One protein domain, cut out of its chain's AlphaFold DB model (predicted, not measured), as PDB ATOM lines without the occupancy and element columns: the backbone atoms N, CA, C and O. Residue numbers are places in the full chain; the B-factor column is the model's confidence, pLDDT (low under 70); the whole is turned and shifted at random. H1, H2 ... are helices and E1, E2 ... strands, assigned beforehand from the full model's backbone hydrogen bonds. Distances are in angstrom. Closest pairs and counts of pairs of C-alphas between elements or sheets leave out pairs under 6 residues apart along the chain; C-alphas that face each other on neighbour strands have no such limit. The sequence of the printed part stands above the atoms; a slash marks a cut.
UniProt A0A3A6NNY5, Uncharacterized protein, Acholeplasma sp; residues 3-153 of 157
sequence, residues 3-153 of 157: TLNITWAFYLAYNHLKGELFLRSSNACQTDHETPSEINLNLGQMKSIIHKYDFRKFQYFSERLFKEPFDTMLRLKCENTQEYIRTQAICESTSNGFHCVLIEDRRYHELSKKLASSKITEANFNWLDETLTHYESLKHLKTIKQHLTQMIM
ATOM      1  N   THR A   3      48.249  25.233  38.037       77.12
ATOM      2  CA  THR A   3      48.389  25.330  36.577       77.12
ATOM      3  C   THR A   3      47.041  25.079  35.916       77.12
ATOM      4  O   THR A   3      46.428  24.035  36.126       77.12
ATOM      5  N   LEU A   4      46.581  26.039  35.120       78.69
ATOM      6  CA  LEU A   4      45.342  25.976  34.359       78.69
ATOM      7  C   LEU A   4      45.646  25.944  32.868       78.69
ATOM      8  O   LEU A   4      46.506  26.672  32.372       78.69
ATOM      9  N   ASN A   5      44.903  25.116  32.146       82.75
ATOM     10  CA  ASN A   5      44.997  25.073  30.698       82.75
ATOM     11  C   ASN A   5      44.030  26.087  30.096       82.75
ATOM     12  O   ASN A   5      42.866  26.161  30.498       82.75
ATOM     13  N   ILE A   6      44.513  26.842  29.120       82.19
ATOM     14  CA  ILE A   6      43.717  27.783  28.351       82.19
ATOM     15  C   ILE A   6      43.799  27.447  26.867       82.19
ATOM     16  O   ILE A   6      44.870  27.203  26.303       82.19
ATOM     17  N   THR A   7      42.632  27.437  26.235       87.56
ATOM     18  CA  THR A   7      42.508  27.228  24.799       87.56
ATOM     19  C   THR A   7      42.469  28.587  24.118       87.56
ATOM     20  O   THR A   7      41.517  29.348  24.293       87.56
ATOM     21  N   TRP A   8      43.514  28.898  23.354       91.31
ATOM     22  CA  TRP A   8      43.507  30.050  22.461       91.31
ATOM     23  C   TRP A   8      42.616  29.758  21.247       91.31
ATOM     24  O   TRP A   8      42.341  28.601  20.925       91.31
ATOM     25  N   ALA A   9      42.116  30.804  20.608       92.44
ATOM     26  CA  ALA A   9      41.275  30.723  19.421       92.44
ATOM     27  C   ALA A   9      42.082  31.074  18.176       92.44
ATOM     28  O   ALA A   9      42.201  30.253  17.273       92.44
ATOM     29  N   PHE A  10      42.710  32.253  18.189       93.06
ATOM     30  CA  PHE A  10      43.554  32.703  17.094       93.06
ATOM     31  C   PHE A  10      44.884  33.258  17.583       93.06
ATOM     32  O   PHE A  10      44.980  33.825  18.669       93.06
ATOM     33  N   TYR A  11      45.899  33.116  16.750       93.44
ATOM     34  CA  TYR A  11      47.107  33.909  16.810       93.44
ATOM     35  C   TYR A  11      47.074  34.888  15.640       93.44
ATOM     36  O   TYR A  11      46.655  34.531  14.539       93.44
ATOM     37  N   LEU A  12      47.476  36.126  15.893       94.00
ATOM     38  CA  LEU A  12      47.374  37.218  14.942       94.00
ATOM     39  C   LEU A  12      48.674  38.014  14.933       94.00
ATOM     40  O   LEU A  12      49.074  38.521  15.974       94.00
ATOM     41  N   ALA A  13      49.285  38.189  13.765       94.06
ATOM     42  CA  ALA A  13      50.427  39.078  13.568       94.06
ATOM     43  C   ALA A  13      50.076  40.150  12.541       94.06
ATOM     44  O   ALA A  13      49.824  39.840  11.376       94.06
ATOM     45  N   TYR A  14      50.057  41.412  12.961       95.25
ATOM     46  CA  TYR A  14      49.796  42.540  12.075       95.25
ATOM     47  C   TYR A  14      51.084  43.297  11.768       95.25
ATOM     48  O   TYR A  14      51.803  43.714  12.680       95.25
ATOM     49  N   ASN A  15      51.343  43.520  10.479       94.31
ATOM     50  CA  ASN A  15      52.417  44.373   9.992       94.31
ATOM     51  C   ASN A  15      51.821  45.621   9.328       94.31
ATOM     52  O   ASN A  15      51.305  45.560   8.209       94.31
ATOM     53  N   HIS A  16      51.915  46.767  10.005       93.19
ATOM     54  CA  HIS A  16      51.321  48.015   9.524       93.19
ATOM     55  C   HIS A  16      52.075  48.616   8.332       93.19
ATOM     56  O   HIS A  16      51.454  49.268   7.499       93.19
ATOM     57  N   LEU A  17      53.385  48.363   8.213       92.19
ATOM     58  CA  LEU A  17      54.192  48.850   7.088       92.19
ATOM     59  C   LEU A  17      53.808  48.156   5.780       92.19
ATOM     60  O   LEU A  17      53.801  48.784   4.725       92.19
ATOM     61  N   LYS A  18      53.487  46.860   5.850       92.88
ATOM     62  CA  LYS A  18      53.056  46.070   4.690       92.88
ATOM     63  C   LYS A  18      51.544  46.079   4.477       92.88
ATOM     64  O   LYS A  18      51.079  45.739   3.396       92.88
ATOM     65  N   GLY A  19      50.767  46.454   5.494       92.50
ATOM     66  CA  GLY A  19      49.315  46.308   5.456       92.50
ATOM     67  C   GLY A  19      48.904  44.838   5.347       92.50
ATOM     68  O   GLY A  19      47.974  44.508   4.609       92.50
ATOM     69  N   GLU A  20      49.605  43.967   6.072       95.25
ATOM     70  CA  GLU A  20      49.416  42.516   6.055       95.25
ATOM     71  C   GLU A  20      49.059  42.004   7.449       95.25
ATOM     72  O   GLU A  20      49.567  42.494   8.461       95.25
ATOM     73  N   LEU A  21      48.187  41.004   7.489       95.06
ATOM     74  CA  LEU A  21      47.795  40.293   8.693       95.06
ATOM     75  C   LEU A  21      47.970  38.799   8.469       95.06
ATOM     76  O   LEU A  21      47.335  38.229   7.586       95.06
ATOM     77  N   PHE A  22      48.776  38.163   9.303       94.62
ATOM     78  CA  PHE A  22      48.785  36.716   9.424       94.62
ATOM     79  C   PHE A  22      47.826  36.313  10.542       94.62
ATOM     80  O   PHE A  22      47.904  36.844  11.652       94.62
ATOM     81  N   LEU A  23      46.917  35.391  10.248       93.38
ATOM     82  CA  LEU A  23      45.985  34.818  11.205       93.38
ATOM     83  C   LEU A  23      46.160  33.303  11.204       93.38
ATOM     84  O   LEU A  23      46.179  32.674  10.150       93.38
ATOM     85  N   ARG A  24      46.246  32.717  12.391       92.12
ATOM     86  CA  ARG A  24      46.275  31.271  12.592       92.12
ATOM     87  C   ARG A  24      45.176  30.884  13.558       92.12
ATOM     88  O   ARG A  24      44.992  31.571  14.558       92.12
ATOM     89  N   SER A  25      44.507  29.775  13.297       91.50
ATOM     90  CA  SER A  25      43.439  29.244  14.140       91.50
ATOM     91  C   SER A  25      43.958  28.066  14.959       91.50
ATOM     92  O   SER A  25      44.704  27.227  14.449       91.50
ATOM     93  N   SER A  26      43.563  27.967  16.225       91.12
ATOM     94  CA  SER A  26      43.865  26.783  17.036       91.12
ATOM     95  C   SER A  26      43.096  25.570  16.530       91.12
ATOM     96  O   SER A  26      42.047  25.721  15.902       91.12
ATOM     97  N   ASN A  27      43.551  24.362  16.862       90.25
ATOM     98  CA  ASN A  27      42.832  23.142  16.472       90.25
ATOM     99  C   ASN A  27      41.378  23.143  16.977       90.25
ATOM    100  O   ASN A  27      40.454  22.726  16.277       90.25
ATOM    101  N   ALA A  28      41.165  23.671  18.184       88.25
ATOM    102  CA  ALA A  28      39.835  23.803  18.763       88.25
ATOM    103  C   ALA A  28      38.977  24.831  18.010       88.25
ATOM    104  O   ALA A  28      37.785  24.619  17.851       88.25
ATOM    105  N   CYS A  29      39.563  25.934  17.535       89.38
ATOM    106  CA  CYS A  29      38.829  26.927  16.752       89.38
ATOM    107  C   CYS A  29      38.506  26.430  15.334       89.38
ATOM    108  O   CYS A  29      37.421  26.694  14.820       89.38
ATOM    109  N   GLN A  30      39.414  25.665  14.723       90.06
ATOM    110  CA  GLN A  30      39.172  24.998  13.440       90.06
ATOM    111  C   GLN A  30      38.024  23.991  13.555       90.06
ATOM    112  O   GLN A  30      37.189  23.910  12.666       90.06
ATOM    113  N   THR A  31      37.949  23.263  14.672       89.12
ATOM    114  CA  THR A  31      36.879  22.283  14.917       89.12
ATOM    115  C   THR A  31      35.542  22.958  15.233       89.12
ATOM    116  O   THR A  31      34.523  22.569  14.677       89.12
ATOM    117  N   ASP A  32      35.537  23.972  16.104       88.94
ATOM    118  CA  ASP A  32      34.299  24.616  16.569       88.94
ATOM    119  C   ASP A  32      33.666  25.531  15.507       88.94
ATOM    120  O   ASP A  32      32.449  25.703  15.497       88.94
ATOM    121  N   HIS A  33      34.486  26.141  14.643       87.81
ATOM    122  CA  HIS A  33      34.055  27.198  13.721       87.81
ATOM    123  C   HIS A  33      34.451  26.955  12.261       87.81
ATOM    124  O   HIS A  33      34.249  27.846  11.443       87.81
ATOM    125  N   GLU A  34      35.037  25.801  11.924       87.12
ATOM    126  CA  GLU A  34      35.461  25.455  10.552       87.12
ATOM    127  C   GLU A  34      36.388  26.507   9.913       87.12
ATOM    128  O   GLU A  34      36.348  26.789   8.716       87.12
ATOM    129  N   THR A  35      37.231  27.127  10.738       86.38
ATOM    130  CA  THR A  35      38.166  28.166  10.293       86.38
ATOM    131  C   THR A  35      39.379  27.559   9.581       86.38
ATOM    132  O   THR A  35      39.798  26.449   9.921       86.38
ATOM    133  N   PRO A  36      39.995  28.269   8.615       87.31
ATOM    134  CA  PRO A  36      41.252  27.821   8.027       87.31
ATOM    135  C   PRO A  36      42.345  27.758   9.099       87.31
ATOM    136  O   PRO A  36      42.362  28.561  10.037       87.31
ATOM    137  N   SER A  37      43.281  26.820   8.946       89.25
ATOM    138  CA  SER A  37      44.402  26.655   9.875       89.25
ATOM    139  C   SER A  37      45.272  27.907   9.945       89.25
ATOM    140  O   SER A  37      45.607  28.372  11.034       89.25
ATOM    141  N   GLU A  38      45.590  28.485   8.790       91.38
ATOM    142  CA  GLU A  38      46.322  29.734   8.653       91.38
ATOM    143  C   GLU A  38      45.898  30.496   7.399       91.38
ATOM    144  O   GLU A  38      45.508  29.910   6.388       91.38
ATOM    145  N   ILE A  39      45.969  31.821   7.469       92.56
ATOM    146  CA  ILE A  39      45.641  32.707   6.360       92.56
ATOM    147  C   ILE A  39      46.454  34.001   6.445       92.56
ATOM    148  O   ILE A  39      46.631  34.584   7.514       92.56
ATOM    149  N   ASN A  40      46.942  34.460   5.292       94.12
ATOM    150  CA  ASN A  40      47.538  35.782   5.129       94.12
ATOM    151  C   ASN A  40      46.527  36.699   4.443       94.12
ATOM    152  O   ASN A  40      45.967  36.351   3.405       94.12
ATOM    153  N   LEU A  41      46.301  37.869   5.028       93.81
ATOM    154  CA  LEU A  41      45.294  38.826   4.594       93.81
ATOM    155  C   LEU A  41      45.950  40.167   4.285       93.81
ATOM    156  O   LEU A  41      46.698  40.707   5.097       93.81
ATOM    157  N   ASN A  42      45.612  40.745   3.138       94.44
ATOM    158  CA  ASN A  42      45.904  42.147   2.842       94.44
ATOM    159  C   ASN A  42      44.816  43.079   3.414       94.44
ATOM    160  O   ASN A  42      43.774  42.632   3.898       94.44
ATOM    161  N   LEU A  43      45.015  44.399   3.318       89.75
ATOM    162  CA  LEU A  43      44.064  45.409   3.823       89.75
ATOM    163  C   LEU A  43      42.630  45.257   3.299       89.75
ATOM    164  O   LEU A  43      41.685  45.581   4.020       89.75
ATOM    165  N   GLY A  44      42.448  44.799   2.059       90.00
ATOM    166  CA  GLY A  44      41.123  44.559   1.488       90.00
ATOM    167  C   GLY A  44      40.421  43.392   2.180       90.00
ATOM    168  O   GLY A  44      39.291  43.540   2.641       90.00
ATOM    169  N   GLN A  45      41.123  42.269   2.324       92.75
ATOM    170  CA  GLN A  45      40.599  41.051   2.950       92.75
ATOM    171  C   GLN A  45      40.432  41.199   4.472       92.75
ATOM    172  O   GLN A  45      39.497  40.670   5.067       92.75
ATOM    173  N   MET A  46      41.284  41.991   5.125       92.12
ATOM    174  CA  MET A  46      41.102  42.327   6.537       92.12
ATOM    175  C   MET A  46      39.749  42.992   6.796       92.12
ATOM    176  O   MET A  46      39.107  42.687   7.794       92.12
ATOM    177  N   LYS A  47      39.282  43.874   5.902       90.12
ATOM    178  CA  LYS A  47      37.992  44.568   6.063       90.12
ATOM    179  C   LYS A  47      36.782  43.644   5.923       90.12
ATOM    180  O   LYS A  47      35.711  44.007   6.405       90.12
ATOM    181  N   SER A  48      36.922  42.491   5.265       88.94
ATOM    182  CA  SER A  48      35.843  41.502   5.155       88.94
ATOM    183  C   SER A  48      35.782  40.547   6.347       88.94
ATOM    184  O   SER A  48      34.702  40.042   6.646       88.94
ATOM    185  N   ILE A  49      36.909  40.324   7.032       90.38
ATOM    186  CA  ILE A  49      37.017  39.369   8.145       90.38
ATOM    187  C   ILE A  49      36.968  40.072   9.504       90.38
ATOM    188  O   ILE A  49      36.343  39.583  10.437       90.38
ATOM    189  N   ILE A  50      37.587  41.239   9.649       93.06
ATOM    190  CA  ILE A  50      37.613  41.970  10.917       93.06
ATOM    191  C   ILE A  50      36.444  42.940  10.965       93.06
ATOM    192  O   ILE A  50      36.214  43.727  10.046       93.06
ATOM    193  N   HIS A  51      35.727  42.940  12.086       94.25
ATOM    194  CA  HIS A  51      34.630  43.874  12.288       94.25
ATOM    195  C   HIS A  51      35.095  45.332  12.117       94.25
ATOM    196  O   HIS A  51      36.110  45.747  12.677       94.25
ATOM    197  N   LYS A  52      34.307  46.165  11.420       90.19
ATOM    198  CA  LYS A  52      34.685  47.548  11.049       90.19
ATOM    199  C   LYS A  52      35.215  48.418  12.201       90.19
ATOM    200  O   LYS A  52      36.122  49.222  12.001       90.19
ATOM    201  N   TYR A  53      34.643  48.282  13.401       89.06
ATOM    202  CA  TYR A  53      35.087  49.033  14.587       89.06
ATOM    203  C   TYR A  53      36.405  48.515  15.159       89.06
ATOM    204  O   TYR A  53      37.151  49.290  15.748       89.06
ATOM    205  N   ASP A  54      36.696  47.230  14.978       92.88
ATOM    206  CA  ASP A  54      37.927  46.620  15.465       92.88
ATOM    207  C   ASP A  54      39.073  46.849  14.475       92.88
ATOM    208  O   ASP A  54      40.195  47.090  14.900       92.88
ATOM    209  N   PHE A  55      38.784  46.941  13.172       91.19
ATOM    210  CA  PHE A  55      39.781  47.303  12.161       91.19
ATOM    211  C   PHE A  55      40.435  48.670  12.442       91.19
ATOM    212  O   PHE A  55      41.645  48.824  12.307       91.19
ATOM    213  N   ARG A  56      39.668  49.658  12.927       90.44
ATOM    214  CA  ARG A  56      40.214  50.976  13.323       90.44
ATOM    215  C   ARG A  56      41.233  50.887  14.460       90.44
ATOM    216  O   ARG A  56      42.107  51.741  14.568       90.44
ATOM    217  N   LYS A  57      41.132  49.857  15.301       93.06
ATOM    218  CA  LYS A  57      42.068  49.641  16.402       93.06
ATOM    219  C   LYS A  57      43.453  49.258  15.897       93.06
ATOM    220  O   LYS A  57      44.427  49.576  16.561       93.06
ATOM    221  N   PHE A  58      43.557  48.619  14.730       91.38
ATOM    222  CA  PHE A  58      44.850  48.179  14.200       91.38
ATOM    223  C   PHE A  58      45.750  49.368  13.903       91.38
ATOM    224  O   PHE A  58      46.918  49.361  14.282       91.38
ATOM    225  N   GLN A  59      45.183  50.420  13.310       88.19
ATOM    226  CA  GLN A  59      45.903  51.670  13.105       88.19
ATOM    227  C   GLN A  59      46.305  52.291  14.450       88.19
ATOM    228  O   GLN A  59      47.486  52.528  14.686       88.19
ATOM    229  N   TYR A  60      45.347  52.455  15.368       90.94
ATOM    230  CA  TYR A  60      45.596  53.040  16.690       90.94
ATOM    231  C   TYR A  60      46.708  52.322  17.474       90.94
ATOM    232  O   TYR A  60      47.584  52.974  18.041       90.94
ATOM    233  N   PHE A  61      46.679  50.987  17.511       91.81
ATOM    234  CA  PHE A  61      47.657  50.191  18.248       91.81
ATOM    235  C   PHE A  61      49.010  50.093  17.539       91.81
ATOM    236  O   PHE A  61      50.019  49.943  18.212       91.81
ATOM    237  N   SER A  62      49.061  50.217  16.211       87.88
ATOM    238  CA  SER A  62      50.339  50.205  15.480       87.88
ATOM    239  C   SER A  62      51.079  51.536  15.563       87.88
ATOM    240  O   SER A  62      52.304  51.557  15.560       87.88
ATOM    241  N   GLU A  63      50.348  52.650  15.647       85.19
ATOM    242  CA  GLU A  63      50.934  53.990  15.783       85.19
ATOM    243  C   GLU A  63      51.421  54.270  17.211       85.19
ATOM    244  O   GLU A  63      52.320  55.084  17.434       85.19
ATOM    245  N   ARG A  64      50.835  53.593  18.204       82.69
ATOM    246  CA  ARG A  64      51.234  53.698  19.604       82.69
ATOM    247  C   ARG A  64      52.130  52.520  19.955       82.69
ATOM    248  O   ARG A  64      51.646  51.441  20.254       82.69
ATOM    249  N   LEU A  65      53.442  52.734  19.962       81.75
ATOM    250  CA  LEU A  65      54.394  51.738  20.455       81.75
ATOM    251  C   LEU A  65      54.225  51.560  21.974       81.75
ATOM    252  O   LEU A  65      54.826  52.289  22.769       81.75
ATOM    253  N   PHE A  66      53.387  50.607  22.390       85.75
ATOM    254  CA  PHE A  66      53.226  50.271  23.804       85.75
ATOM    255  C   PHE A  66      54.468  49.534  24.299       85.75
ATOM    256  O   PHE A  66      54.915  48.566  23.687       85.75
ATOM    257  N   LYS A  67      55.021  49.991  25.427       85.81
ATOM    258  CA  LYS A  67      56.152  49.321  26.089       85.81
ATOM    259  C   LYS A  67      55.738  48.030  26.793       85.81
ATOM    260  O   LYS A  67      56.571  47.154  26.987       85.81
ATOM    261  N   GLU A  68      54.476  47.950  27.191       89.31
ATOM    262  CA  GLU A  68      53.892  46.814  27.894       89.31
ATOM    263  C   GLU A  68      52.839  46.132  27.014       89.31
ATOM    264  O   GLU A  68      52.298  46.770  26.099       89.31
ATOM    265  N   PRO A  69      52.527  44.852  27.278       92.19
ATOM    266  CA  PRO A  69      51.402  44.187  26.646       92.19
ATOM    267  C   PRO A  69      50.105  44.947  26.896       92.19
ATOM    268  O   PRO A  69      49.892  45.534  27.958       92.19
ATOM    269  N   PHE A  70      49.225  44.908  25.911       92.38
ATOM    270  CA  PHE A  70      47.911  45.521  25.990       92.38
ATOM    271  C   PHE A  70      46.848  44.506  25.617       92.38
ATOM    272  O   PHE A  70      47.121  43.487  24.981       92.38
ATOM    273  N   ASP A  71      45.615  44.795  25.998       92.69
ATOM    274  CA  ASP A  71      44.488  43.943  25.688       92.69
ATOM    275  C   ASP A  71      43.351  44.725  25.034       92.69
ATOM    276  O   ASP A  71      43.187  45.936  25.200       92.69
ATOM    277  N   THR A  72      42.598  44.026  24.197       94.56
ATOM    278  CA  THR A  72      41.457  44.587  23.478       94.56
ATOM    279  C   THR A  72      40.503  43.472  23.096       94.56
ATOM    280  O   THR A  72      40.909  42.339  22.864       94.56
ATOM    281  N   MET A  73      39.229  43.803  22.912       95.31
ATOM    282  CA  MET A  73      38.323  42.910  22.198       95.31
ATOM    283  C   MET A  73      38.560  42.987  20.687       95.31
ATOM    284  O   MET A  73      38.714  44.091  20.146       95.31
ATOM    285  N   LEU A  74      38.522  41.841  20.011       96.12
ATOM    286  CA  LEU A  74      38.499  41.720  18.554       96.12
ATOM    287  C   LEU A  74      37.367  40.789  18.121       96.12
ATOM    288  O   LEU A  74      37.083  39.780  18.769       96.12
ATOM    289  N   ARG A  75      36.724  41.132  17.004       95.50
ATOM    290  CA  ARG A  75      35.704  40.308  16.358       95.50
ATOM    291  C   ARG A  75      36.176  39.877  14.985       95.50
ATOM    292  O   ARG A  75      36.395  40.726  14.116       95.50
ATOM    293  N   LEU A  76      36.269  38.566  14.808       93.19
ATOM    294  CA  LEU A  76      36.642  37.920  13.556       93.19
ATOM    295  C   LEU A  76      35.417  37.222  12.984       93.19
ATOM    296  O   LEU A  76      34.744  36.469  13.678       93.19
ATOM    297  N   LYS A  77      35.092  37.522  11.735       90.06
ATOM    298  CA  LYS A  77      33.970  36.933  11.027       90.06
ATOM    299  C   LYS A  77      34.320  35.498  10.654       90.06
ATOM    300  O   LYS A  77      35.364  35.266  10.051       90.06
ATOM    301  N   CYS A  78      33.439  34.566  10.986       80.06
ATOM    302  CA  CYS A  78      33.505  33.213  10.463       80.06
ATOM    303  C   CYS A  78      32.869  33.192   9.067       80.06
ATOM    304  O   CYS A  78      31.756  33.695   8.876       80.06
ATOM    305  N   GLU A  79      33.582  32.655   8.075       72.31
ATOM    306  CA  GLU A  79      33.112  32.644   6.685       72.31
ATOM    307  C   GLU A  79      31.808  31.846   6.540       72.31
ATOM    308  O   GLU A  79      30.880  32.306   5.867       72.31
ATOM    309  N   ASN A  80      31.699  30.728   7.265       71.81
ATOM    310  CA  ASN A  80      30.603  29.770   7.117       71.81
ATOM    311  C   ASN A  80      29.302  30.245   7.777       71.81
ATOM    312  O   ASN A  80      28.223  30.033   7.230       71.81
ATOM    313  N   THR A  81      29.379  30.930   8.921       72.12
ATOM    314  CA  THR A  81      28.183  31.352   9.675       72.12
ATOM    315  C   THR A  81      27.809  32.817   9.466       72.12
ATOM    316  O   THR A  81      26.724  33.230   9.862       72.12
ATOM    317  N   GLN A  82      28.691  33.628   8.865       76.19
ATOM    318  CA  GLN A  82      28.586  35.097   8.809       76.19
ATOM    319  C   GLN A  82      28.544  35.783  10.190       76.19
ATOM    320  O   GLN A  82      28.443  37.012  10.261       76.19
ATOM    321  N   GLU A  83      28.663  35.019  11.275       87.25
ATOM    322  CA  GLU A  83      28.722  35.520  12.638       87.25
ATOM    323  C   GLU A  83      30.145  35.949  12.997       87.25
ATOM    324  O   GLU A  83      31.134  35.532  12.392       87.25
ATOM    325  N   TYR A  84      30.251  36.808  14.007       91.56
ATOM    326  CA  TYR A  84      31.538  37.238  14.531       91.56
ATOM    327  C   TYR A  84      31.901  36.447  15.781       91.56
ATOM    328  O   TYR A  84      31.215  36.530  16.801       91.56
ATOM    329  N   ILE A  85      33.054  35.790  15.738       93.12
ATOM    330  CA  ILE A  85      33.710  35.221  16.905       93.12
ATOM    331  C   ILE A  85      34.285  36.380  17.712       93.12
ATOM    332  O   ILE A  85      35.187  37.100  17.270       93.12
ATOM    333  N   ARG A  86      33.716  36.594  18.896       95.38
ATOM    334  CA  ARG A  86      34.190  37.593  19.851       95.38
ATOM    335  C   ARG A  86      35.350  37.030  20.655       95.38
ATOM    336  O   ARG A  86      35.247  35.939  21.218       95.38
ATOM    337  N   THR A  87      36.432  37.790  20.715       95.75
ATOM    338  CA  THR A  87      37.658  37.376  21.387       95.75
ATOM    339  C   THR A  87      38.216  38.486  22.261       95.75
ATOM    340  O   THR A  87      38.205  39.660  21.878       95.75
ATOM    341  N   GLN A  88      38.793  38.082  23.386       95.25
ATOM    342  CA  GLN A  88      39.727  38.875  24.160       95.25
ATOM    343  C   GLN A  88      41.132  38.637  23.597       95.25
ATOM    344  O   GLN A  88      41.668  37.530  23.675       95.25
ATOM    345  N   ALA A  89      41.723  39.674  23.012       95.12
ATOM    346  CA  ALA A  89      43.080  39.661  22.493       95.12
ATOM    347  C   ALA A  89      44.048  40.198  23.549       95.12
ATOM    348  O   ALA A  89      43.799  41.256  24.128       95.12
ATOM    349  N   ILE A  90      45.153  39.487  23.763       94.44
ATOM    350  CA  ILE A  90      46.324  39.978  24.493       94.44
ATOM    351  C   ILE A  90      47.449  40.154  23.488       94.44
ATOM    352  O   ILE A  90      47.802  39.203  22.791       94.44
ATOM    353  N   CYS A  91      47.991  41.360  23.418       93.81
ATOM    354  CA  CYS A  91      48.865  41.803  22.351       93.81
ATOM    355  C   CYS A  91      50.185  42.363  22.882       93.81
ATOM    356  O   CYS A  91      50.233  42.984  23.941       93.81
ATOM    357  N   GLU A  92      51.248  42.193  22.104       92.88
ATOM    358  CA  GLU A  92      52.548  42.828  22.316       92.88
ATOM    359  C   GLU A  92      52.911  43.644  21.071       92.88
ATOM    360  O   GLU A  92      52.799  43.159  19.941       92.88
ATOM    361  N   SER A  93      53.332  44.893  21.278       92.12
ATOM    362  CA  SER A  93      53.767  45.759  20.178       92.12
ATOM    363  C   SER A  93      55.108  45.286  19.626       92.12
ATOM    364  O   SER A  93      56.007  44.897  20.371       92.12
ATOM    365  N   THR A  94      55.274  45.384  18.314       90.50
ATOM    366  CA  THR A  94      56.550  45.190  17.624       90.50
ATOM    367  C   THR A  94      56.957  46.493  16.942       90.50
ATOM    368  O   THR A  94      56.178  47.440  16.864       90.50
ATOM    369  N   SER A  95      58.178  46.562  16.406       89.31
ATOM    370  CA  SER A  95      58.615  47.740  15.641       89.31
ATOM    371  C   SER A  95      57.739  48.019  14.415       89.31
ATOM    372  O   SER A  95      57.657  49.157  13.968       89.31
ATOM    373  N   ASN A  96      57.083  46.985  13.879       91.19
ATOM    374  CA  ASN A  96      56.340  47.042  12.624       91.19
ATOM    375  C   ASN A  96      54.840  46.763  12.806       91.19
ATOM    376  O   ASN A  96      54.136  46.575  11.817       91.19
ATOM    377  N   GLY A  97      54.314  46.764  14.033       93.69
ATOM    378  CA  GLY A  97      52.903  46.486  14.311       93.69
ATOM    379  C   GLY A  97      52.728  45.815  15.665       93.69
ATOM    380  O   GLY A  97      53.194  46.339  16.671       93.69
ATOM    381  N   PHE A  98      52.050  44.670  15.708       93.75
ATOM    382  CA  PHE A  98      51.829  43.928  16.951       93.75
ATOM    383  C   PHE A  98      51.460  42.472  16.680       93.75
ATOM    384  O   PHE A  98      50.925  42.139  15.619       93.75
ATOM    385  N   HIS A  99      51.714  41.617  17.664       93.25
ATOM    386  CA  HIS A  99      51.258  40.228  17.680       93.25
ATOM    387  C   HIS A  99      50.257  40.046  18.816       93.25
ATOM    388  O   HIS A  99      50.407  40.673  19.863       93.25
ATOM    389  N   CYS A 100      49.254  39.194  18.634       93.88
ATOM    390  CA  CYS A 100      48.245  38.911  19.640       93.88
ATOM    391  C   CYS A 100      47.935  37.420  19.732       93.88
ATOM    392  O   CYS A 100      47.841  36.722  18.721       93.88
ATOM    393  N   VAL A 101      47.639  36.973  20.949       93.69
ATOM    394  CA  VAL A 101      46.916  35.723  21.193       93.69
ATOM    395  C   VAL A 101      45.486  36.074  21.580       93.69
ATOM    396  O   VAL A 101      45.245  36.861  22.496       93.69
ATOM    397  N   LEU A 102      44.533  35.509  20.848       94.56
ATOM    398  CA  LEU A 102      43.104  35.742  20.999       94.56
ATOM    399  C   LEU A 102      42.480  34.544  21.705       94.56
ATOM    400  O   LEU A 102      42.721  33.397  21.331       94.56
ATOM    401  N   ILE A 103      41.637  34.806  22.696       93.69
ATOM    402  CA  ILE A 103      40.850  33.802  23.416       93.69
ATOM    403  C   ILE A 103      39.380  34.149  23.207       93.69
ATOM    404  O   ILE A 103      38.999  35.303  23.362       93.69
ATOM    405  N   GLU A 104      38.540  33.174  22.871       93.94
ATOM    406  CA  GLU A 104      37.093  33.402  22.767       93.94
ATOM    407  C   GLU A 104      36.507  33.929  24.083       93.94
ATOM    408  O   GLU A 104      36.759  33.354  25.146       93.94
ATOM    409  N   ASP A 105      35.665  34.970  24.004       91.81
ATOM    410  CA  ASP A 105      35.044  35.625  25.171       91.81
ATOM    411  C   ASP A 105      34.376  34.594  26.097       91.81
ATOM    412  O   ASP A 105      34.526  34.644  27.318       91.81
ATOM    413  N   ARG A 106      33.677  33.604  25.519       89.94
ATOM    414  CA  ARG A 106      33.017  32.528  26.276       89.94
ATOM    415  C   ARG A 106      34.013  31.737  27.125       89.94
ATOM    416  O   ARG A 106      33.806  31.580  28.326       89.94
ATOM    417  N   ARG A 107      35.109  31.277  26.515       88.88
ATOM    418  CA  ARG A 107      36.151  30.484  27.189       88.88
ATOM    419  C   ARG A 107      36.885  31.319  28.237       88.88
ATOM    420  O   ARG A 107      37.155  30.831  29.333       88.88
ATOM    421  N   TYR A 108      37.146  32.590  27.933       88.25
ATOM    422  CA  TYR A 108      37.730  33.542  28.874       88.25
ATOM    423  C   TYR A 108      36.845  33.742  30.119       88.25
ATOM    424  O   TYR A 108      37.329  33.668  31.253       88.25
ATOM    425  N   HIS A 109      35.534  33.925  29.940       87.19
ATOM    426  CA  HIS A 109      34.592  34.075  31.051       87.19
ATOM    427  C   HIS A 109      34.420  32.797  31.875       87.19
ATOM    428  O   HIS A 109      34.363  32.865  33.104       87.19
ATOM    429  N   GLU A 110      34.353  31.629  31.232       86.62
ATOM    430  CA  GLU A 110      34.299  30.338  31.927       86.62
ATOM    431  C   GLU A 110      35.536  30.130  32.814       86.62
ATOM    432  O   GLU A 110      35.412  29.719  33.971       86.62
ATOM    433  N   LEU A 111      36.724  30.464  32.301       83.56
ATOM    434  CA  LEU A 111      37.978  30.393  33.046       83.56
ATOM    435  C   LEU A 111      37.996  31.366  34.232       83.56
ATOM    436  O   LEU A 111      38.329  30.967  35.347       83.56
ATOM    437  N   SER A 112      37.571  32.610  34.009       82.62
ATOM    438  CA  SER A 112      37.519  33.643  35.051       82.62
ATOM    439  C   SER A 112      36.568  33.253  36.189       82.62
ATOM    440  O   SER A 112      36.918  33.371  37.362       82.62
ATOM    441  N   LYS A 113      35.397  32.682  35.870       83.56
ATOM    442  CA  LYS A 113      34.453  32.164  36.877       83.56
ATOM    443  C   LYS A 113      35.028  30.999  37.680       83.56
ATOM    444  O   LYS A 113      34.850  30.962  38.896       83.56
ATOM    445  N   LYS A 114      35.711  30.055  37.020       82.06
ATOM    446  CA  LYS A 114      36.371  28.923  37.696       82.06
ATOM    447  C   LYS A 114      37.458  29.397  38.658       82.06
ATOM    448  O   LYS A 114      37.604  28.826  39.734       82.06
ATOM    449  N   LEU A 115      38.206  30.433  38.290       78.69
ATOM    450  CA  LEU A 115      39.230  31.038  39.142       78.69
ATOM    451  C   LEU A 115      38.622  31.754  40.353       78.69
ATOM    452  O   LEU A 115      39.054  31.510  41.479       78.69
ATOM    453  N   ALA A 116      37.561  32.539  40.147       77.31
ATOM    454  CA  ALA A 116      36.843  33.201  41.235       77.31
ATOM    455  C   ALA A 116      36.291  32.201  42.267       77.31
ATOM    456  O   ALA A 116      36.416  32.405  43.473       77.31
ATOM    457  N   SER A 117      35.695  31.094  41.807       76.12
ATOM    458  CA  SER A 117      35.084  30.104  42.703       76.12
ATOM    459  C   SER A 117      36.098  29.247  43.463       76.12
ATOM    460  O   SER A 117      35.789  28.747  44.544       76.12
ATOM    461  N   SER A 118      37.306  29.080  42.926       70.69
ATOM    462  CA  SER A 118      38.340  28.208  43.495       70.69
ATOM    463  C   SER A 118      39.245  28.899  44.520       70.69
ATOM    464  O   SER A 118      40.116  28.241  45.085       70.69
ATOM    465  N   LYS A 119      39.034  30.200  44.799       66.94
ATOM    466  CA  LYS A 119      39.874  31.022  45.699       66.94
ATOM    467  C   LYS A 119      41.374  30.922  45.378       66.94
ATOM    468  O   LYS A 119      42.217  31.053  46.265       66.94
ATOM    469  N   ILE A 120      41.717  30.654  44.119       68.38
ATOM    470  CA  ILE A 120      43.105  30.549  43.678       68.38
ATOM    471  C   ILE A 120      43.698  31.954  43.696       68.38
ATOM    472  O   ILE A 120      43.269  32.819  42.943       68.38
ATOM    473  N   THR A 121      44.704  32.169  44.541       64.25
ATOM    474  CA  THR A 121      45.446  33.435  44.635       64.25
ATOM    475  C   THR A 121      46.638  33.501  43.679       64.25
ATOM    476  O   THR A 121      47.194  34.574  43.468       64.25
ATOM    477  N   GLU A 122      47.012  32.373  43.062       64.88
ATOM    478  CA  GLU A 122      48.126  32.267  42.115       64.88
ATOM    479  C   GLU A 122      47.867  31.192  41.051       64.88
ATOM    480  O   GLU A 122      47.805  29.992  41.364       64.88
ATOM    481  N   ALA A 123      47.796  31.607  39.784       66.81
ATOM    482  CA  ALA A 123      47.584  30.725  38.642       66.81
ATOM    483  C   ALA A 123      48.687  30.865  37.584       66.81
ATOM    484  O   ALA A 123      49.086  31.972  37.220       66.81
ATOM    485  N   ASN A 124      49.126  29.725  37.051       70.75
ATOM    486  CA  ASN A 124      49.933  29.646  35.836       70.75
ATOM    487  C   ASN A 124      49.076  29.154  34.677       70.75
ATOM    488  O   ASN A 124      48.275  28.240  34.856       70.75
ATOM    489  N   PHE A 125      49.299  29.695  33.481       73.50
ATOM    490  CA  PHE A 125      48.574  29.276  32.285       73.50
ATOM    491  C   PHE A 125      49.450  28.476  31.332       73.50
ATOM    492  O   PHE A 125      50.547  28.896  30.945       73.50
ATOM    493  N   ASN A 126      48.923  27.337  30.901       77.00
ATOM    494  CA  ASN A 126      49.457  26.563  29.795       77.00
ATOM    495  C   ASN A 126      48.517  26.643  28.601       77.00
ATOM    496  O   ASN A 126      47.299  26.571  28.750       77.00
ATOM    497  N   TRP A 127      49.094  26.803  27.414       79.75
ATOM    498  CA  TRP A 127      48.334  26.702  26.179       79.75
ATOM    499  C   TRP A 127      48.000  25.231  25.969       79.75
ATOM    500  O   TRP A 127      48.896  24.395  26.024       79.75
ATOM    501  N   LEU A 128      46.718  24.925  25.778       73.19
ATOM    502  CA  LEU A 128      46.263  23.546  25.576       73.19
ATOM    503  C   LEU A 128      46.736  22.975  24.227       73.19
ATOM    504  O   LEU A 128      46.834  21.765  24.067       73.19
ATOM    505  N   ASP A 129      47.049  23.857  23.279       73.31
ATOM    506  CA  ASP A 129      47.568  23.530  21.956       73.31
ATOM    507  C   ASP A 129      49.001  24.079  21.817       73.31
ATOM    508  O   ASP A 129      49.212  25.298  21.767       73.31
ATOM    509  N   GLU A 130      49.977  23.165  21.784       67.81
ATOM    510  CA  GLU A 130      51.413  23.452  21.667       67.81
ATOM    511  C   GLU A 130      51.814  23.968  20.283       67.81
ATOM    512  O   GLU A 130      52.930  24.456  20.111       67.81
ATOM    513  N   THR A 131      50.931  23.938  19.280       70.25
ATOM    514  CA  THR A 131      51.270  24.510  17.969       70.25
ATOM    515  C   THR A 131      51.623  25.988  18.087       70.25
ATOM    516  O   THR A 131      52.491  26.452  17.362       70.25
ATOM    517  N   LEU A 132      51.072  26.712  19.067       72.00
ATOM    518  CA  LEU A 132      51.406  28.115  19.317       72.00
ATOM    519  C   LEU A 132      52.898  28.346  19.634       72.00
ATOM    520  O   LEU A 132      53.442  29.383  19.266       72.00
ATOM    521  N   THR A 133      53.581  27.391  20.278       66.62
ATOM    522  CA  THR A 133      55.006  27.529  20.645       66.62
ATOM    523  C   THR A 133      55.956  27.384  19.460       66.62
ATOM    524  O   THR A 133      57.122  27.752  19.581       66.62
ATOM    525  N   HIS A 134      55.473  26.900  18.315       65.81
ATOM    526  CA  HIS A 134      56.274  26.762  17.099       65.81
ATOM    527  C   HIS A 134      56.402  28.071  16.313       65.81
ATOM    528  O   HIS A 134      57.339  28.222  15.533       65.81
ATOM    529  N   TYR A 135      55.474  29.010  16.508       60.06
ATOM    530  CA  TYR A 135      55.385  30.233  15.698       60.06
ATOM    531  C   TYR A 135      55.835  31.477  16.440       60.06
ATOM    532  O   TYR A 135      56.133  32.488  15.816       60.06
ATOM    533  N   GLU A 136      55.908  31.395  17.763       68.25
ATOM    534  CA  GLU A 136      56.223  32.534  18.596       68.25
ATOM    535  C   GLU A 136      57.406  32.288  19.500       68.25
ATOM    536  O   GLU A 136      57.655  31.184  19.990       68.25
ATOM    537  N   SER A 137      58.130  33.373  19.766       70.38
ATOM    538  CA  SER A 137      59.222  33.294  20.718       70.38
ATOM    539  C   SER A 137      58.671  32.899  22.089       70.38
ATOM    540  O   SER A 137      57.664  33.431  22.567       70.38
ATOM    541  N   LEU A 138      59.379  32.006  22.781       70.75
ATOM    542  CA  LEU A 138      59.043  31.636  24.160       70.75
ATOM    543  C   LEU A 138      58.938  32.868  25.076       70.75
ATOM    544  O   LEU A 138      58.170  32.864  26.037       70.75
ATOM    545  N   LYS A 139      59.684  33.935  24.758       76.00
ATOM    546  CA  LYS A 139      59.616  35.228  25.444       76.00
ATOM    547  C   LYS A 139      58.246  35.888  25.266       76.00
ATOM    548  O   LYS A 139      57.625  36.207  26.274       76.00
ATOM    549  N   HIS A 140      57.764  36.031  24.031       78.44
ATOM    550  CA  HIS A 140      56.450  36.606  23.727       78.44
ATOM    551  C   HIS A 140      55.329  35.848  24.447       78.44
ATOM    552  O   HIS A 140      54.535  36.426  25.189       78.44
ATOM    553  N   LEU A 141      55.326  34.517  24.334       81.44
ATOM    554  CA  LEU A 141      54.303  33.688  24.976       81.44
ATOM    555  C   LEU A 141      54.345  33.777  26.502       81.44
ATOM    556  O   LEU A 141      53.295  33.747  27.144       81.44
ATOM    557  N   LYS A 142      55.534  33.904  27.099       83.06
ATOM    558  CA  LYS A 142      55.677  34.127  28.542       83.06
ATOM    559  C   LYS A 142      55.084  35.474  28.953       83.06
ATOM    560  O   LYS A 142      54.330  35.519  29.923       83.06
ATOM    561  N   THR A 143      55.387  36.535  28.212       85.50
ATOM    562  CA  THR A 143      54.851  37.880  28.443       85.50
ATOM    563  C   THR A 143      53.320  37.890  28.367       85.50
ATOM    564  O   THR A 143      52.659  38.355  29.295       85.50
ATOM    565  N   ILE A 144      52.739  37.290  27.321       85.94
ATOM    566  CA  ILE A 144      51.281  37.172  27.171       85.94
ATOM    567  C   ILE A 144      50.659  36.399  28.333       85.94
ATOM    568  O   ILE A 144      49.658  36.841  28.895       85.94
ATOM    569  N   LYS A 145      51.247  35.261  28.723       85.06
ATOM    570  CA  LYS A 145      50.751  34.462  29.853       85.06
ATOM    571  C   LYS A 145      50.736  35.270  31.151       85.06
ATOM    572  O   LYS A 145      49.760  35.202  31.887       85.06
ATOM    573  N   GLN A 146      51.790  36.043  31.417       84.88
ATOM    574  CA  GLN A 146      51.866  36.897  32.604       84.88
ATOM    575  C   GLN A 146      50.786  37.985  32.594       84.88
ATOM    576  O   GLN A 146      50.111  38.172  33.607       84.88
ATOM    577  N   HIS A 147      50.585  38.658  31.457       88.50
ATOM    578  CA  HIS A 147      49.537  39.674  31.315       88.50
ATOM    579  C   HIS A 147      48.142  39.078  31.500       88.50
ATOM    580  O   HIS A 147      47.340  39.598  32.270       88.50
ATOM    581  N   LEU A 148      47.876  37.927  30.877       86.50
ATOM    582  CA  LEU A 148      46.623  37.190  31.033       86.50
ATOM    583  C   LEU A 148      46.345  36.833  32.499       86.50
ATOM    584  O   LEU A 148      45.220  37.023  32.964       86.50
ATOM    585  N   THR A 149      47.356  36.360  33.241       82.94
ATOM    586  CA  THR A 149      47.207  36.108  34.680       82.94
ATOM    587  C   THR A 149      46.774  37.370  35.405       82.94
ATOM    588  O   THR A 149      45.792  37.339  36.139       82.94
ATOM    589  N   GLN A 150      47.449  38.495  35.176       84.75
ATOM    590  CA  GLN A 150      47.082  39.752  35.826       84.75
ATOM    591  C   GLN A 150      45.659  40.189  35.465       84.75
ATOM    592  O   GLN A 150      44.913  40.616  36.345       84.75
ATOM    593  N   MET A 151      45.261  40.052  34.198       85.06
ATOM    594  CA  MET A 151      43.917  40.399  33.741       85.06
ATOM    595  C   MET A 151      42.836  39.585  34.446       85.06
ATOM    596  O   MET A 151      41.869  40.163  34.936       85.06
ATOM    597  N   ILE A 152      42.987  38.259  34.506       81.00
ATOM    598  CA  ILE A 152      41.970  37.405  35.126       81.00
ATOM    599  C   ILE A 152      41.916  37.660  36.635       81.00
ATOM    600  O   ILE A 152      40.833  37.841  37.184       81.00
ATOM    601  N   MET A 153      43.070  37.771  37.299       78.19
ATOM    602  CA  MET A 153      43.132  37.990  38.750       78.19
ATOM    603  C   MET A 153      42.556  39.352  39.175       78.19
ATOM    604  O   MET A 153      42.015  39.473  40.271       78.19
TER     605      MET A 153
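Overview. This is residues 3 to 153 of the 157 residues of an uncharacterized protein of Acholeplasma sp (UniProt A0A3A6NNY5). The body is one six-stranded antiparallel sheet, twisted and curled like part of a barrel, with H6 crossing one face and H3 and H2 packed on the other. At one end the body is drawn out by H4, which stands up from the sheet, and by the small parallel pair E1 and E8, on which H6 also packs. The printed part has 151 residues, with six named helices and eight named strands in the order E1 E2 E3 H1 E4 H2 H3 E5 E6 E7 H4 E8 H5 H6, and its class is mixed. The larger sheet runs E4 E3 E2 E7 E6 E5, and H6 on one face and H3 on the other give three layers, helices on both faces of a sheet. The whole is compact, with a radius of gyration of the C-alphas of 14.9 A and spans of 46 by 36 by 29 A.

Arrangement. E1, residues 3 to 6, is the parallel neighbour of E8, residues 123 to 127; N 4 and O 124 are 2.8 A apart, within hydrogen-bond range. E2, residues 10 to 15, and E3, residues 20 to 25, form a hairpin, with N 13 and O 22 at 2.9 A. H1, residues 27 to 33, is on the six-stranded sheet at a height of 8.1 A. The edge strand E4, residues 38 to 42, is antiparallel to E3, with N 39 and O 23 at 2.8 A. H2, residues 43 to 49, and H3, residues 52 to 63, are on the opposite face from H1; their closest C-alphas, of Lys 47 and Phe 55, are 6.9 A apart, close but not clearly touching. E5, residues 70 to 77, E6, residues 84 to 94, and E7, residues 97 to 104, form a meander, each strand the antiparallel neighbour of the one before; N 72 and O 89 are 3.0 A apart, N 90 and O 101 2.9 A. E6 bends by 66 degrees at residue 88. E7 is antiparallel to E2, with N 12 and O 100 at 2.9 A. H4, residues 105 to 117, stands up from the sheet, rising 53 degrees. H5, residues 132 to 135, only grazes it. H6, residues 138 to 153, is on the same face as H1, across the strands at 85 degrees to E5 on the local plane; its closest C-alphas to E6 are Ile 144 and Ile 90, 6.3 A, and to E8 Lys 145 and Phe 125, 6.1 A. Each O i to N i+4 pair is within hydrogen-bond range in H1, H4 and H6, against 2 of 3 in H2 and 4 of 8 in H3; H5 is too short for one.

Along the chain. E1 begins at C-alpha 3 (48.389, 25.330, 36.577). E6 is the longest strand by residues, 26.4 A, and E5 and E7 measure 22.2 A each. H3 is 18.1 A long, H4 18.4 A and H6 22.5 A, ending at C-alpha 153 (43.132, 37.990, 38.750).

Size, cuts and confidence. The C-alphas farthest apart, of Gly 44 and Lys 119, are 46.3 A apart. The printed part has no cut and no long link. Mean pLDDT of the printed part is 86.2; residues 119 to 123, 130 and 133 to 136 are under 70.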